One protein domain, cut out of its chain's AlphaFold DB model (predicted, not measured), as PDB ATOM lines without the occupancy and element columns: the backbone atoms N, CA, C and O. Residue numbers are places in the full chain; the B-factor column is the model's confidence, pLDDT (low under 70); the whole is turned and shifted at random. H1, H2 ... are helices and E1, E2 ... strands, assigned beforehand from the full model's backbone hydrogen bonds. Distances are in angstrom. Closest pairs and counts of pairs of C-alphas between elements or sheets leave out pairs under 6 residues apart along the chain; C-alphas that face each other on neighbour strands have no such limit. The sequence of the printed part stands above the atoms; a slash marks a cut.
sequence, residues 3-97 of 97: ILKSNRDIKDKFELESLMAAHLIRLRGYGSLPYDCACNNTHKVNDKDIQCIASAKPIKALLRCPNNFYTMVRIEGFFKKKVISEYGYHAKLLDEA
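Overview. This is residues 3 to 97 of the 97 residues of an uncharacterized protein of Pelagibacteraceae bacterium (UniProt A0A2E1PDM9). A strongly twisted sheet of four antiparallel strands, E3 to E6, forms the body, with the helix H1 packed over one face. The short hairpin of E1 and E2 packs through E1 on E6, on the side away from H1. The turn between E5 and E6 makes one end of the longest axis, and the short helix H3 with the last residues makes the other. The printed part has 95 residues with three named helices and six named strands in the order H1, H2, E1, E2, E3, E4, E5, E6, H3; the class is mixed, helices and strands. It is compact, with a radius of gyration of the C-alphas of 12.6 A, yet elongated, spanning 40 by 25 by 20 A.

Along the chain. H1 is residues 7 to 17, 15.4 A long, and begins at C-alpha 7 (-6.925, -4.797, 64.499). H2 is residues 27 to 30. E1 is residues 34 to 36 and E2 residues 42 to 44. E3 is residues 51 to 56, 15.0 A, and E4 residues 60 to 64, 13.3 A. E5 is residues 69 to 76, 22.1 A, and E6 residues 82 to 90, 23.7 A, with a bend of 57 degrees at residue 87. H3, residues 92 to 95, ends at C-alpha 95 (-0.887, 0.630, 61.267).

Arrangement. The sheet E3, E4, E5, E6 is a meander, each strand the antiparallel neighbour of the one before, with hairpins E3 and E4, E4 and E5, and E5 and E6. N 53 and O 62 are 2.8 A apart, N 63 and O 71 2.9 A, and N 74 and O 84 2.8 A, each within hydrogen-bond range. Residues 20 to 21 pair antiparallel with residues 54 to 55 of E3. H1 is on one face of the sheet, two layers, at a height over the sheet of 9.9 A. It lies over E6, and only just not over E4 and E5, with 2 of its C-alphas falling on each; it runs along the strands, at 24 degrees to E6 on the local plane. H2 only grazes the sheet. In the antiparallel hairpin of E1 and E2, N 35 and O 43 are 2.8 A apart, within hydrogen-bond range. The closest C-alphas of E1 and E6 are those of Tyr 35 and Val 83, 5.7 A apart. H3 is not on the sheet; it is close to H1 but not clearly touching, the closest C-alphas being those of Asn 7 and Leu 93, 5.3 A apart. In H1 every O i to N i+4 pair is within hydrogen-bond range; H2 and H3 are too short for such a pair.

Size, cuts and confidence. The C-alphas farthest apart are those of Phe 79 and Glu 96, 42.0 A. The printed part has no cut and no long link. The mean pLDDT of the printed part is 89.7; residues 31, 78 and 96 to 97 are under 70.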
ATOM      1  N   ILE A   3     -18.844  -2.028  60.616       96.69
ATOM      2  CA  ILE A   3     -17.629  -1.206  60.772       96.69
ATOM      3  C   ILE A   3     -16.758  -1.812  61.869       96.69
ATOM      4  O   ILE A   3     -17.121  -1.757  63.046       96.69
ATOM      5  N   LEU A   4     -15.611  -2.370  61.484       95.94
ATOM      6  CA  LEU A   4     -14.668  -2.988  62.414       95.94
ATOM      7  C   LEU A   4     -13.889  -1.904  63.161       95.94
ATOM      8  O   LEU A   4     -13.534  -0.867  62.591       95.94
ATOM      9  N   LYS A   5     -13.634  -2.145  64.450       93.81
ATOM     10  CA  LYS A   5     -13.060  -1.146  65.366       93.81
ATOM     11  C   LYS A   5     -11.704  -1.538  65.944       93.81
ATOM     12  O   LYS A   5     -11.084  -0.697  66.587       93.81
ATOM     13  N   SER A   6     -11.243  -2.768  65.727       94.62
ATOM     14  CA  SER A   6      -9.964  -3.248  66.248       94.62
ATOM     15  C   SER A   6      -9.159  -4.002  65.188       94.62
ATOM     16  O   SER A   6      -9.722  -4.581  64.259       94.62
ATOM     17  N   ASN A   7      -7.831  -4.016  65.347       93.44
ATOM     18  CA  ASN A   7      -6.925  -4.797  64.499       93.44
ATOM     19  C   ASN A   7      -7.256  -6.297  64.522       93.44
ATOM     20  O   ASN A   7      -7.195  -6.965  63.491       93.44
ATOM     21  N   ARG A   8      -7.636  -6.809  65.699       93.31
ATOM     22  CA  ARG A   8      -7.992  -8.213  65.906       93.31
ATOM     23  C   ARG A   8      -9.186  -8.614  65.046       93.31
ATOM     24  O   ARG A   8      -9.072  -9.564  64.284       93.31
ATOM     25  N   ASP A   9     -10.271  -7.840  65.085       93.94
ATOM     26  CA  ASP A   9     -11.473  -8.142  64.293       93.94
ATOM     27  C   ASP A   9     -11.172  -8.147  62.784       93.94
ATOM     28  O   ASP A   9     -11.748  -8.927  62.026       93.94
ATOM     29  N   ILE A  10     -10.254  -7.279  62.335       94.19
ATOM     30  CA  ILE A  10      -9.823  -7.220  60.932       94.19
ATOM     31  C   ILE A  10      -9.060  -8.493  60.551       94.19
ATOM     32  O   ILE A  10      -9.359  -9.088  59.516       94.19
ATOM     33  N   LYS A  11      -8.104  -8.926  61.383       92.38
ATOM     34  CA  LYS A  11      -7.332 -10.157  61.155       92.38
ATOM     35  C   LYS A  11      -8.228 -11.393  61.145       92.38
ATOM     36  O   LYS A  11      -8.154 -12.166  60.194       92.38
ATOM     37  N   ASP A  12      -9.143 -11.504  62.107       93.06
ATOM     38  CA  ASP A  12     -10.098 -12.612  62.186       93.06
ATOM     39  C   ASP A  12     -10.947 -12.694  60.898       93.06
ATOM     40  O   ASP A  12     -11.124 -13.766  60.316       93.06
ATOM     41  N   LYS A  13     -11.418 -11.552  60.372       93.81
ATOM     42  CA  LYS A  13     -12.135 -11.507  59.084       93.81
ATOM     43  C   LYS A  13     -11.240 -11.887  57.905       93.81
ATOM     44  O   LYS A  13     -11.702 -12.572  57.001       93.81
ATOM     45  N   PHE A  14      -9.985 -11.448  57.875       92.44
ATOM     46  CA  PHE A  14      -9.065 -11.764  56.779       92.44
ATOM     47  C   PHE A  14      -8.749 -13.255  56.685       92.44
ATOM     48  O   PHE A  14      -8.701 -13.793  55.576       92.44
ATOM     49  N   GLU A  15      -8.569 -13.914  57.828       90.19
ATOM     50  CA  GLU A  15      -8.362 -15.360  57.905       90.19
ATOM     51  C   GLU A  15      -9.595 -16.120  57.404       90.19
ATOM     52  O   GLU A  15      -9.474 -17.002  56.551       90.19
ATOM     53  N   LEU A  16     -10.791 -15.713  57.847       90.75
ATOM     54  CA  LEU A  16     -12.059 -16.296  57.393       90.75
ATOM     55  C   LEU A  16     -12.276 -16.137  55.880       90.75
ATOM     56  O   LEU A  16     -12.746 -17.059  55.219       90.75
ATOM     57  N   GLU A  17     -11.936 -14.972  55.325       88.12
ATOM     58  CA  GLU A  17     -12.148 -14.651  53.908       88.12
ATOM     59  C   GLU A  17     -11.064 -15.221  52.981       88.12
ATOM     60  O   GLU A  17     -11.274 -15.284  51.767       88.12
ATOM     61  N   SER A  18      -9.914 -15.643  53.526       88.38
ATOM     62  CA  SER A  18      -8.763 -16.142  52.760       88.38
ATOM     63  C   SER A  18      -8.370 -15.191  51.621       88.38
ATOM     64  O   SER A  18      -8.511 -15.511  50.437       88.38
ATOM     65  N   LEU A  19      -7.901 -13.991  51.987       90.50
ATOM     66  CA  LEU A  19      -7.540 -12.946  51.026       90.50
ATOM     67  C   LEU A  19      -6.560 -13.443  49.954       90.50
ATOM     68  O   LEU A  19      -5.554 -14.095  50.223       90.50
ATOM     69  N   MET A  20      -6.845 -13.059  48.717       90.94
ATOM     70  CA  MET A  20      -6.073 -13.367  47.525       90.94
ATOM     71  C   MET A  20      -5.622 -12.074  46.836       90.94
ATOM     72  O   MET A  20      -6.099 -10.973  47.120       90.94
ATOM     73  N   ALA A  21      -4.709 -12.197  45.874       88.56
ATOM     74  CA  ALA A  21      -4.195 -11.049  45.137       88.56
ATOM     75  C   ALA A  21      -5.303 -10.297  44.368       88.56
ATOM     76  O   ALA A  21      -6.195 -10.901  43.767       88.56
ATOM     77  N   ALA A  22      -5.225  -8.963  44.336       88.50
ATOM     78  CA  ALA A  22      -6.231  -8.107  43.697       88.50
ATOM     79  C   ALA A  22      -6.440  -8.400  42.199       88.50
ATOM     80  O   ALA A  22      -7.556  -8.311  41.698       88.50
ATOM     81  N   HIS A  23      -5.390  -8.803  41.472       83.62
ATOM     82  CA  HIS A  23      -5.465  -9.046  40.023       83.62
ATOM     83  C   HIS A  23      -6.399 -10.205  39.627       83.62
ATOM     84  O   HIS A  23      -6.763 -10.319  38.453       83.62
ATOM     85  N   LEU A  24      -6.794 -11.053  40.584       83.44
ATOM     86  CA  LEU A  24      -7.733 -12.154  40.366       83.44
ATOM     87  C   LEU A  24      -9.182 -11.676  40.198       83.44
ATOM     88  O   LEU A  24     -10.002 -12.423  39.666       83.44
ATOM     89  N   ILE A  25      -9.499 -10.430  40.580       83.12
ATOM     90  CA  ILE A  25     -10.797  -9.805  40.318       83.12
ATOM     91  C   ILE A  25     -10.638  -8.584  39.405       83.12
ATOM     92  O   ILE A  25      -9.977  -7.598  39.719       83.12
ATOM     93  N   ARG A  26     -11.276  -8.626  38.232       80.69
ATOM     94  CA  ARG A  26     -11.239  -7.520  37.261       80.69
ATOM     95  C   ARG A  26     -12.475  -6.637  37.385       80.69
ATOM     96  O   ARG A  26     -13.428  -6.787  36.625       80.69
ATOM     97  N   LEU A  27     -12.427  -5.662  38.293       79.06
ATOM     98  CA  LEU A  27     -13.536  -4.729  38.560       79.06
ATOM     99  C   LEU A  27     -13.985  -3.928  37.326       79.06
ATOM    100  O   LEU A  27     -15.171  -3.652  37.167       79.06
ATOM    101  N   ARG A  28     -13.072  -3.635  36.388       72.31
ATOM    102  CA  ARG A  28     -13.394  -2.921  35.136       72.31
ATOM    103  C   ARG A  28     -14.462  -3.622  34.281       72.31
ATOM    104  O   ARG A  28     -15.187  -2.943  33.566       72.31
ATOM    105  N   GLY A  29     -14.597  -4.949  34.374       70.81
ATOM    106  CA  GLY A  29     -15.613  -5.722  33.643       70.81
ATOM    107  C   GLY A  29     -17.017  -5.697  34.267       70.81
ATOM    108  O   GLY A  29     -17.960  -6.263  33.707       70.81
ATOM    109  N   TYR A  30     -17.178  -5.073  35.436       72.44
ATOM    110  CA  TYR A  30     -18.451  -5.029  36.160       72.44
ATOM    111  C   TYR A  30     -19.240  -3.733  35.936       72.44
ATOM    112  O   TYR A  30     -20.411  -3.683  36.302       72.44
ATOM    113  N   GLY A  31     -18.656  -2.739  35.257       69.56
ATOM    114  CA  GLY A  31     -19.258  -1.419  35.070       69.56
ATOM    115  C   GLY A  31     -19.106  -0.529  36.307       69.56
ATOM    116  O   GLY A  31     -18.502  -0.920  37.305       69.56
ATOM    117  N   SER A  32     -19.642   0.688  36.230       82.88
ATOM    118  CA  SER A  32     -19.566   1.683  37.307       82.88
ATOM    119  C   SER A  32     -20.572   1.401  38.423       82.88
ATOM    120  O   SER A  32     -21.505   2.174  38.637       82.88
ATOM    121  N   LEU A  33     -20.408   0.260  39.097       90.31
ATOM    122  CA  LEU A  33     -21.305  -0.174  40.161       90.31
ATOM    123  C   LEU A  33     -21.043   0.616  41.448       90.31
ATOM    124  O   LEU A  33     -19.900   0.611  41.922       90.31
ATOM    125  N   PRO A  34     -22.068   1.268  42.022       94.25
ATOM    126  CA  PRO A  34     -21.937   1.966  43.290       94.25
ATOM    127  C   PRO A  34     -21.857   0.977  44.460       94.25
ATOM    128  O   PRO A  34     -22.436  -0.110  44.400       94.25
ATOM    129  N   TYR A  35     -21.173   1.372  45.529       95.00
ATOM    130  CA  TYR A  35     -21.129   0.666  46.804       95.00
ATOM    131  C   TYR A  35     -21.050   1.657  47.970       95.00
ATOM    132  O   TYR A  35     -20.498   2.752  47.833       95.00
ATOM    133  N   ASP A  36     -21.568   1.248  49.126       96.75
ATOM    134  CA  ASP A  36     -21.485   2.028  50.360       96.75
ATOM    135  C   ASP A  36     -20.114   1.817  51.002       96.75
ATOM    136  O   ASP A  36     -19.764   0.695  51.366       96.75
ATOM    137  N   CYS A  37     -19.308   2.865  51.134       96.94
ATOM    138  CA  CYS A  37     -17.993   2.765  51.759       96.94
ATOM    139  C   CYS A  37     -18.058   3.062  53.252       96.94
ATOM    140  O   CYS A  37     -18.841   3.891  53.712       96.94
ATOM    141  N   ALA A  38     -17.156   2.437  54.008       96.69
ATOM    142  CA  ALA A  38     -16.986   2.659  55.441       96.69
ATOM    143  C   ALA A  38     -16.670   4.115  55.835       96.69
ATOM    144  O   ALA A  38     -16.799   4.457  57.006       96.69
ATOM    145  N   CYS A  39     -16.318   4.988  54.883       96.12
ATOM    146  CA  CYS A  39     -16.216   6.430  55.119       96.12
ATOM    147  C   CYS A  39     -17.574   7.168  55.098       96.12
ATOM    148  O   CYS A  39     -17.581   8.394  55.043       96.12
ATOM    149  N   ASN A  40     -18.703   6.448  55.079       94.94
ATOM    150  CA  ASN A  40     -20.075   6.966  54.977       94.94
ATOM    151  C   ASN A  40     -20.423   7.673  53.654       94.94
ATOM    152  O   ASN A  40     -21.397   8.418  53.595       94.94
ATOM    153  N   ASN A  41     -19.657   7.421  52.589       95.50
ATOM    154  CA  ASN A  41     -19.956   7.911  51.242       95.50
ATOM    155  C   ASN A  41     -20.179   6.745  50.277       95.50
ATOM    156  O   ASN A  41     -19.658   5.646  50.476       95.50
ATOM    157  N   THR A  42     -20.905   7.005  49.194       95.38
ATOM    158  CA  THR A  42     -21.036   6.066  48.079       95.38
ATOM    159  C   THR A  42     -19.917   6.307  47.068       95.38
ATOM    160  O   THR A  42     -19.717   7.433  46.614       95.38
ATOM    161  N   HIS A  43     -19.216   5.246  46.678       94.56
ATOM    162  CA  HIS A  43     -18.202   5.273  45.616       94.56
ATOM    163  C   HIS A  43     -18.544   4.250  44.539       94.56
ATOM    164  O   HIS A  43     -19.416   3.407  44.744       94.56
ATOM    165  N   LYS A  44     -17.856   4.277  43.397       92.38
ATOM    166  CA  LYS A  44     -17.950   3.202  42.403       92.38
ATOM    167  C   LYS A  44     -16.729   2.299  42.478       92.38
ATOM    168  O   LYS A  44     -15.606   2.756  42.660       92.38
ATOM    169  N   VAL A  45     -16.941   1.002  42.268       89.19
ATOM    170  CA  VAL A  45     -15.879  -0.025  42.350       89.19
ATOM    171  C   VAL A  45     -14.720   0.180  41.364       89.19
ATOM    172  O   VAL A  45     -13.664  -0.421  41.521       89.19
ATOM    173  N   ASN A  46     -14.919   0.990  40.323       86.31
ATOM    174  CA  ASN A  46     -13.952   1.282  39.267       86.31
ATOM    175  C   ASN A  46     -13.569   2.773  39.190       86.31
ATOM    176  O   ASN A  46     -12.983   3.182  38.183       86.31
ATOM    177  N   ASP A  47     -13.916   3.577  40.201       88.44
ATOM    178  CA  ASP A  47     -13.498   4.978  40.261       88.44
ATOM    179  C   ASP A  47     -11.967   5.077  40.294       88.44
ATOM    180  O   ASP A  47     -11.283   4.221  40.857       88.44
ATOM    181  N   LYS A  48     -11.416   6.134  39.684       86.88
ATOM    182  CA  LYS A  48      -9.958   6.329  39.554       86.88
ATOM    183  C   LYS A  48      -9.246   6.388  40.905       86.88
ATOM    184  O   LYS A  48      -8.101   5.958  41.004       86.88
ATOM    185  N   ASP A  49      -9.945   6.891  41.914       90.50
ATOM    186  CA  ASP A  49      -9.406   7.114  43.251       90.50
ATOM    187  C   ASP A  49      -9.680   5.933  44.202       90.50
ATOM    188  O   ASP A  49      -9.318   5.978  45.377       90.50
ATOM    189  N   ILE A  50     -10.310   4.861  43.703       92.69
ATOM    190  CA  ILE A  50     -10.550   3.623  44.445       92.69
ATOM    191  C   ILE A  50      -9.498   2.586  44.062       92.69
ATOM    192  O   ILE A  50      -9.343   2.209  42.900       92.69
ATOM    193  N   GLN A  51      -8.788   2.081  45.066       92.81
ATOM    194  CA  GLN A  51      -7.764   1.059  44.886       92.81
ATOM    195  C   GLN A  51      -8.304  -0.308  45.295       92.81
ATOM    196  O   GLN A  51      -8.853  -0.462  46.383       92.81
ATOM    197  N   CYS A  52      -8.115  -1.321  44.452       93.12
ATOM    198  CA  CYS A  52      -8.374  -2.707  44.829       93.12
ATOM    199  C   CYS A  52      -7.109  -3.302  45.450       93.12
ATOM    200  O   CYS A  52      -6.080  -3.410  44.787       93.12
ATOM    201  N   ILE A  53      -7.198  -3.657  46.728       94.44
ATOM    202  CA  ILE A  53      -6.064  -4.087  47.553       94.44
ATOM    203  C   ILE A  53      -5.957  -5.610  47.570       94.44
ATOM    204  O   ILE A  53      -4.871  -6.167  47.433       94.44
ATOM    205  N   ALA A  54      -7.097  -6.287  47.684       93.31
ATOM    206  CA  ALA A  54      -7.178  -7.740  47.696       93.31
ATOM    207  C   ALA A  54      -8.495  -8.215  47.080       93.31
ATOM    208  O   ALA A  54      -9.429  -7.436  46.871       93.31
ATOM    209  N   SER A  55      -8.568  -9.512  46.804       93.56
ATOM    210  CA  SER A  55      -9.789 -10.200  46.399       93.56
ATOM    211  C   SER A  55     -10.080 -11.372  47.332       93.56
ATOM    212  O   SER A  55      -9.195 -11.824  48.046       93.56
ATOM    213  N   ALA A  56     -11.317 -11.854  47.355       92.94
ATOM    214  CA  ALA A  56     -11.693 -13.059  48.093       92.94
ATOM    215  C   ALA A  56     -12.831 -13.792  47.371       92.94
ATOM    216  O   ALA A  56     -13.459 -13.260  46.446       92.94
ATOM    217  N   LYS A  57     -13.087 -15.043  47.755       88.00
ATOM    218  CA  LYS A  57     -14.179 -15.839  47.180       88.00
ATOM    219  C   LYS A  57     -15.447 -15.745  48.044       88.00
ATOM    220  O   LYS A  57     -15.340 -15.657  49.259       88.00
ATOM    221  N   PRO A  58     -16.646 -15.846  47.444       84.94
ATOM    222  CA  PRO A  58     -16.940 -15.743  46.014       84.94
ATOM    223  C   PRO A  58     -17.046 -14.271  45.571       84.94
ATOM    224  O   PRO A  58     -17.857 -13.523  46.106       84.94
ATOM    225  N   ILE A  59     -16.250 -13.877  44.565       88.62
ATOM    226  CA  ILE A  59     -16.283 -12.562  43.886       88.62
ATOM    227  C   ILE A  59     -16.375 -11.382  44.873       88.62
ATOM    228  O   ILE A  59     -17.294 -10.558  44.830       88.62
ATOM    229  N   LYS A  60     -15.398 -11.310  45.775       93.62
ATOM    230  CA  LYS A  60     -15.225 -10.206  46.715       93.62
ATOM    231  C   LYS A  60     -13.982  -9.390  46.384       93.62
ATOM    232  O   LYS A  60     -12.999  -9.921  45.862       93.62
ATOM    233  N   ALA A  61     -14.024  -8.106  46.708       94.12
ATOM    234  CA  ALA A  61     -12.899  -7.191  46.592       94.12
ATOM    235  C   ALA A  61     -12.761  -6.355  47.862       94.12
ATOM    236  O   ALA A  61     -13.731  -5.781  48.348       94.12
ATOM    237  N   LEU A  62     -11.530  -6.234  48.342       95.88
ATOM    238  CA  LEU A  62     -11.163  -5.268  49.362       95.88
ATOM    239  C   LEU A  62     -10.751  -3.972  48.664       95.88
ATOM    240  O   LEU A  62      -9.745  -3.933  47.950       95.88
ATOM    241  N   LEU A  63     -11.544  -2.923  48.854       95.44
ATOM    242  CA  LEU A  63     -11.353  -1.617  48.231       95.44
ATOM    243  C   LEU A  63     -10.854  -0.607  49.256       95.44
ATOM    244  O   LEU A  63     -11.365  -0.574  50.370       95.44
ATOM    245  N   ARG A  64      -9.908   0.246  48.868       96.31
ATOM    246  CA  ARG A  64      -9.455   1.405  49.639       96.31
ATOM    247  C   ARG A  64      -9.908   2.684  48.947       96.31
ATOM    248  O   ARG A  64      -9.650   2.854  47.756       96.31
ATOM    249  N   CYS A  65     -10.552   3.575  49.695       95.88
ATOM    250  CA  CYS A  65     -10.948   4.895  49.211       95.88
ATOM    251  C   CYS A  65      -9.953   6.000  49.632       95.88
ATOM    252  O   CYS A  65      -9.125   5.773  50.523       95.88
ATOM    253  N   PRO A  66     -10.050   7.214  49.053       95.25
ATOM    254  CA  PRO A  66      -9.158   8.340  49.365       95.25
ATOM    255  C   PRO A  66      -9.203   8.790  50.825       95.25
ATOM    256  O   PRO A  66      -8.217   9.293  51.350       95.25
ATOM    257  N   ASN A  67     -10.325   8.546  51.508       95.81
ATOM    258  CA  ASN A  67     -10.498   8.871  52.924       95.81
ATOM    259  C   ASN A  67      -9.784   7.877  53.859       95.81
ATOM    260  O   ASN A  67     -10.041   7.883  55.057       95.81
ATOM    261  N   ASN A  68      -8.918   7.003  53.332       95.69
ATOM    262  CA  ASN A  68      -8.201   5.967  54.083       95.69
ATOM    263  C   ASN A  68      -9.116   4.961  54.795       95.69
ATOM    264  O   ASN A  68      -8.758   4.405  55.832       95.69
ATOM    265  N   PHE A  69     -10.275   4.672  54.208       96.94
ATOM    266  CA  PHE A  69     -11.112   3.556  54.630       96.94
ATOM    267  C   PHE A  69     -10.978   2.393  53.662       96.94
ATOM    268  O   PHE A  69     -10.901   2.572  52.445       96.94
ATOM    269  N   TYR A  70     -10.995   1.199  54.233       97.00
ATOM    270  CA  TYR A  70     -11.097  -0.055  53.520       97.00
ATOM    271  C   TYR A  70     -12.535  -0.560  53.602       97.00
ATOM    272  O   TYR A  70     -13.221  -0.382  54.608       97.00
ATOM    273  N   THR A  71     -13.025  -1.175  52.536       97.44
ATOM    274  CA  THR A  71     -14.358  -1.775  52.479       97.44
ATOM    275  C   THR A  71     -14.284  -3.069  51.689       97.44
ATOM    276  O   THR A  71     -13.868  -3.071  50.531       97.44
ATOM    277  N   MET A  72     -14.678  -4.169  52.322       96.50
ATOM    278  CA  MET A  72     -14.890  -5.443  51.657       96.50
ATOM    279  C   MET A  72     -16.255  -5.418  50.981       96.50
ATOM    280  O   MET A  72     -17.288  -5.237  51.633       96.50
ATOM    281  N   VAL A  73     -16.252  -5.609  49.668       95.31
ATOM    282  CA  VAL A  73     -17.463  -5.662  48.862       95.31
ATOM    283  C   VAL A  73     -17.610  -7.016  48.192       95.31
ATOM    284  O   VAL A  73     -16.637  -7.579  47.698       95.31
ATOM    285  N   ARG A  74     -18.839  -7.517  48.123       94.00
ATOM    286  CA  ARG A  74     -19.221  -8.711  47.369       94.00
ATOM    287  C   ARG A  74     -20.031  -8.306  46.149       94.00
ATOM    288  O   ARG A  74     -20.985  -7.537  46.266       94.00
ATOM    289  N   ILE A  75     -19.668  -8.820  44.980       90.81
ATOM    290  CA  ILE A  75     -20.409  -8.568  43.743       90.81
ATOM    291  C   ILE A  75     -21.343  -9.748  43.488       90.81
ATOM    292  O   ILE A  75     -20.905 -10.891  43.379       90.81
ATOM    293  N   GLU A  76     -22.635  -9.465  43.351       89.56
ATOM    294  CA  GLU A  76     -23.669 -10.468  43.098       89.56
ATOM    295  C   GLU A  76     -24.472 -10.149  41.837       89.56
ATOM    296  O   GLU A  76     -24.593  -8.993  41.437       89.56
ATOM    297  N   GLY A  77     -25.105 -11.180  41.270       78.56
ATOM    298  CA  GLY A  77     -26.100 -11.046  40.208       78.56
ATOM    299  C   GLY A  77     -25.573 -11.403  38.818       78.56
ATOM    300  O   GLY A  77     -24.540 -10.909  38.373       78.56
ATOM    301  N   PHE A  78     -26.323 -12.264  38.123       68.25
ATOM    302  CA  PHE A  78     -26.004 -12.722  36.767       68.25
ATOM    303  C   PHE A  78     -26.546 -11.763  35.690       68.25
ATOM    304  O   PHE A  78     -25.818 -11.385  34.779       68.25
ATOM    305  N   PHE A  79     -27.797 -11.299  35.839       71.94
ATOM    306  CA  PHE A  79     -28.447 -10.364  34.902       71.94
ATOM    307  C   PHE A  79     -28.328  -8.892  35.318       71.94
ATOM    308  O   PHE A  79     -28.072  -8.027  34.485       71.94
ATOM    309  N   LYS A  80     -28.499  -8.594  36.613       80.69
ATOM    310  CA  LYS A  80     -28.298  -7.260  37.195       80.69
ATOM    311  C   LYS A  80     -27.254  -7.371  38.292       80.69
ATOM    312  O   LYS A  80     -27.534  -7.922  39.355       80.69
ATOM    313  N   LYS A  81     -26.052  -6.883  37.999       87.06
ATOM    314  CA  LYS A  81     -24.946  -6.863  38.955       87.06
ATOM    315  C   LYS A  81     -25.236  -5.821  40.035       87.06
ATOM    316  O   LYS A  81     -25.607  -4.695  39.715       87.06
ATOM    317  N   LYS A  82     -25.050  -6.192  41.298       91.00
ATOM    318  CA  LYS A  82     -25.109  -5.301  42.462       91.00
ATOM    319  C   LYS A  82     -23.880  -5.528  43.334       91.00
ATOM    320  O   LYS A  82     -23.281  -6.603  43.297       91.00
ATOM    321  N   VAL A  83     -23.522  -4.522  44.120       93.75
ATOM    322  CA  VAL A  83     -22.399  -4.588  45.055       93.75
ATOM    323  C   VAL A  83     -22.955  -4.511  46.466       93.75
ATOM    324  O   VAL A  83     -23.798  -3.667  46.758       93.75
ATOM    325  N   ILE A  84     -22.515  -5.422  47.322       94.31
ATOM    326  CA  ILE A  84     -22.900  -5.488  48.726       94.31
ATOM    327  C   ILE A  84     -21.665  -5.184  49.555       94.31
ATOM    328  O   ILE A  84     -20.690  -5.930  49.504       94.31
ATOM    329  N   SER A  85     -21.715  -4.115  50.337       96.44
ATOM    330  CA  SER A  85     -20.665  -3.800  51.301       96.44
ATOM    331  C   SER A  85     -20.847  -4.646  52.559       96.44
ATOM    332  O   SER A  85     -21.812  -4.468  53.313       96.44
ATOM    333  N   GLU A  86     -19.931  -5.585  52.780       95.88
ATOM    334  CA  GLU A  86     -20.005  -6.528  53.897       95.88
ATOM    335  C   GLU A  86     -19.496  -5.874  55.176       95.88
ATOM    336  O   GLU A  86     -20.258  -5.687  56.127       95.88
ATOM    337  N   TYR A  87     -18.236  -5.443  55.162       96.56
ATOM    338  CA  TYR A  87     -17.602  -4.754  56.276       96.56
ATOM    339  C   TYR A  87     -16.586  -3.720  55.794       96.56
ATOM    340  O   TYR A  87     -16.161  -3.731  54.639       96.56
ATOM    341  N   GLY A  88     -16.151  -2.840  56.686       97.19
ATOM    342  CA  GLY A  88     -15.033  -1.947  56.427       97.19
ATOM    343  C   GLY A  88     -14.431  -1.368  57.696       97.19
ATOM    344  O   GLY A  88     -14.919  -1.606  58.798       97.19
ATOM    345  N   TYR A  89     -13.319  -0.660  57.542       97.19
ATOM    346  CA  TYR A  89     -12.503  -0.185  58.656       97.19
ATOM    347  C   TYR A  89     -11.585   0.957  58.215       97.19
ATOM    348  O   TYR A  89     -11.314   1.135  57.027       97.19
ATOM    349  N   HIS A  90     -11.103   1.745  59.172       96.88
ATOM    350  CA  HIS A  90     -10.135   2.809  58.905       96.88
ATOM    351  C   HIS A  90      -8.707   2.242  58.851       96.88
ATOM    352  O   HIS A  90      -8.347   1.423  59.694       96.88
ATOM    353  N   ALA A  91      -7.878   2.721  57.915       94.56
ATOM    354  CA  ALA A  91      -6.497   2.273  57.684       94.56
ATOM    355  C   ALA A  91      -5.652   2.192  58.962       94.56
ATOM    356  O   ALA A  91      -5.039   1.164  59.219       94.56
ATOM    357  N   LYS A  92      -5.723   3.241  59.793       93.31
ATOM    358  CA  LYS A  92      -5.023   3.348  61.086       93.31
ATOM    359  C   LYS A  92      -5.098   2.101  61.976       93.31
ATOM    360  O   LYS A  92      -4.155   1.820  62.693       93.31
ATOM    361  N   LEU A  93      -6.191   1.334  61.913       91.88
ATOM    362  CA  LEU A  93      -6.358   0.135  62.739       91.88
ATOM    363  C   LEU A  93      -5.384  -0.991  62.360       91.88
ATOM    364  O   LEU A  93      -5.173  -1.895  63.161       91.88
ATOM    365  N   LEU A  94      -4.815  -0.970  61.151       85.56
ATOM    366  CA  LEU A  94      -3.759  -1.889  60.723       85.56
ATOM    367  C   LEU A  94      -2.353  -1.353  61.012       85.56
ATOM    368  O   LEU A  94      -1.464  -2.160  61.251       85.56
ATOM    369  N   ASP A  95      -2.178  -0.030  61.022       74.25
ATOM    370  CA  ASP A  95      -0.887   0.630  61.267       74.25
ATOM    371  C   ASP A  95      -0.509   0.665  62.764       74.25
ATOM    372  O   ASP A  95       0.652   0.847  63.110       74.25
ATOM    373  N   GLU A  96      -1.485   0.491  63.658       57.94
ATOM    374  CA  GLU A  96      -1.305   0.439  65.119       57.94
ATOM    375  C   GLU A  96      -0.837  -0.945  65.646       57.94
ATOM    376  O   GLU A  96      -0.845  -1.161  66.859       57.94
ATOM    377  N   ALA A  97      -0.460  -1.891  64.770       48.88
ATOM    378  CA  ALA A  97      -0.126  -3.281  65.121       48.88
ATOM    379  C   ALA A  97       1.313  -3.704  64.814       48.88
ATOM    380  O   ALA A  97       1.928  -3.143  63.883       48.88
TER     381      ALA A  97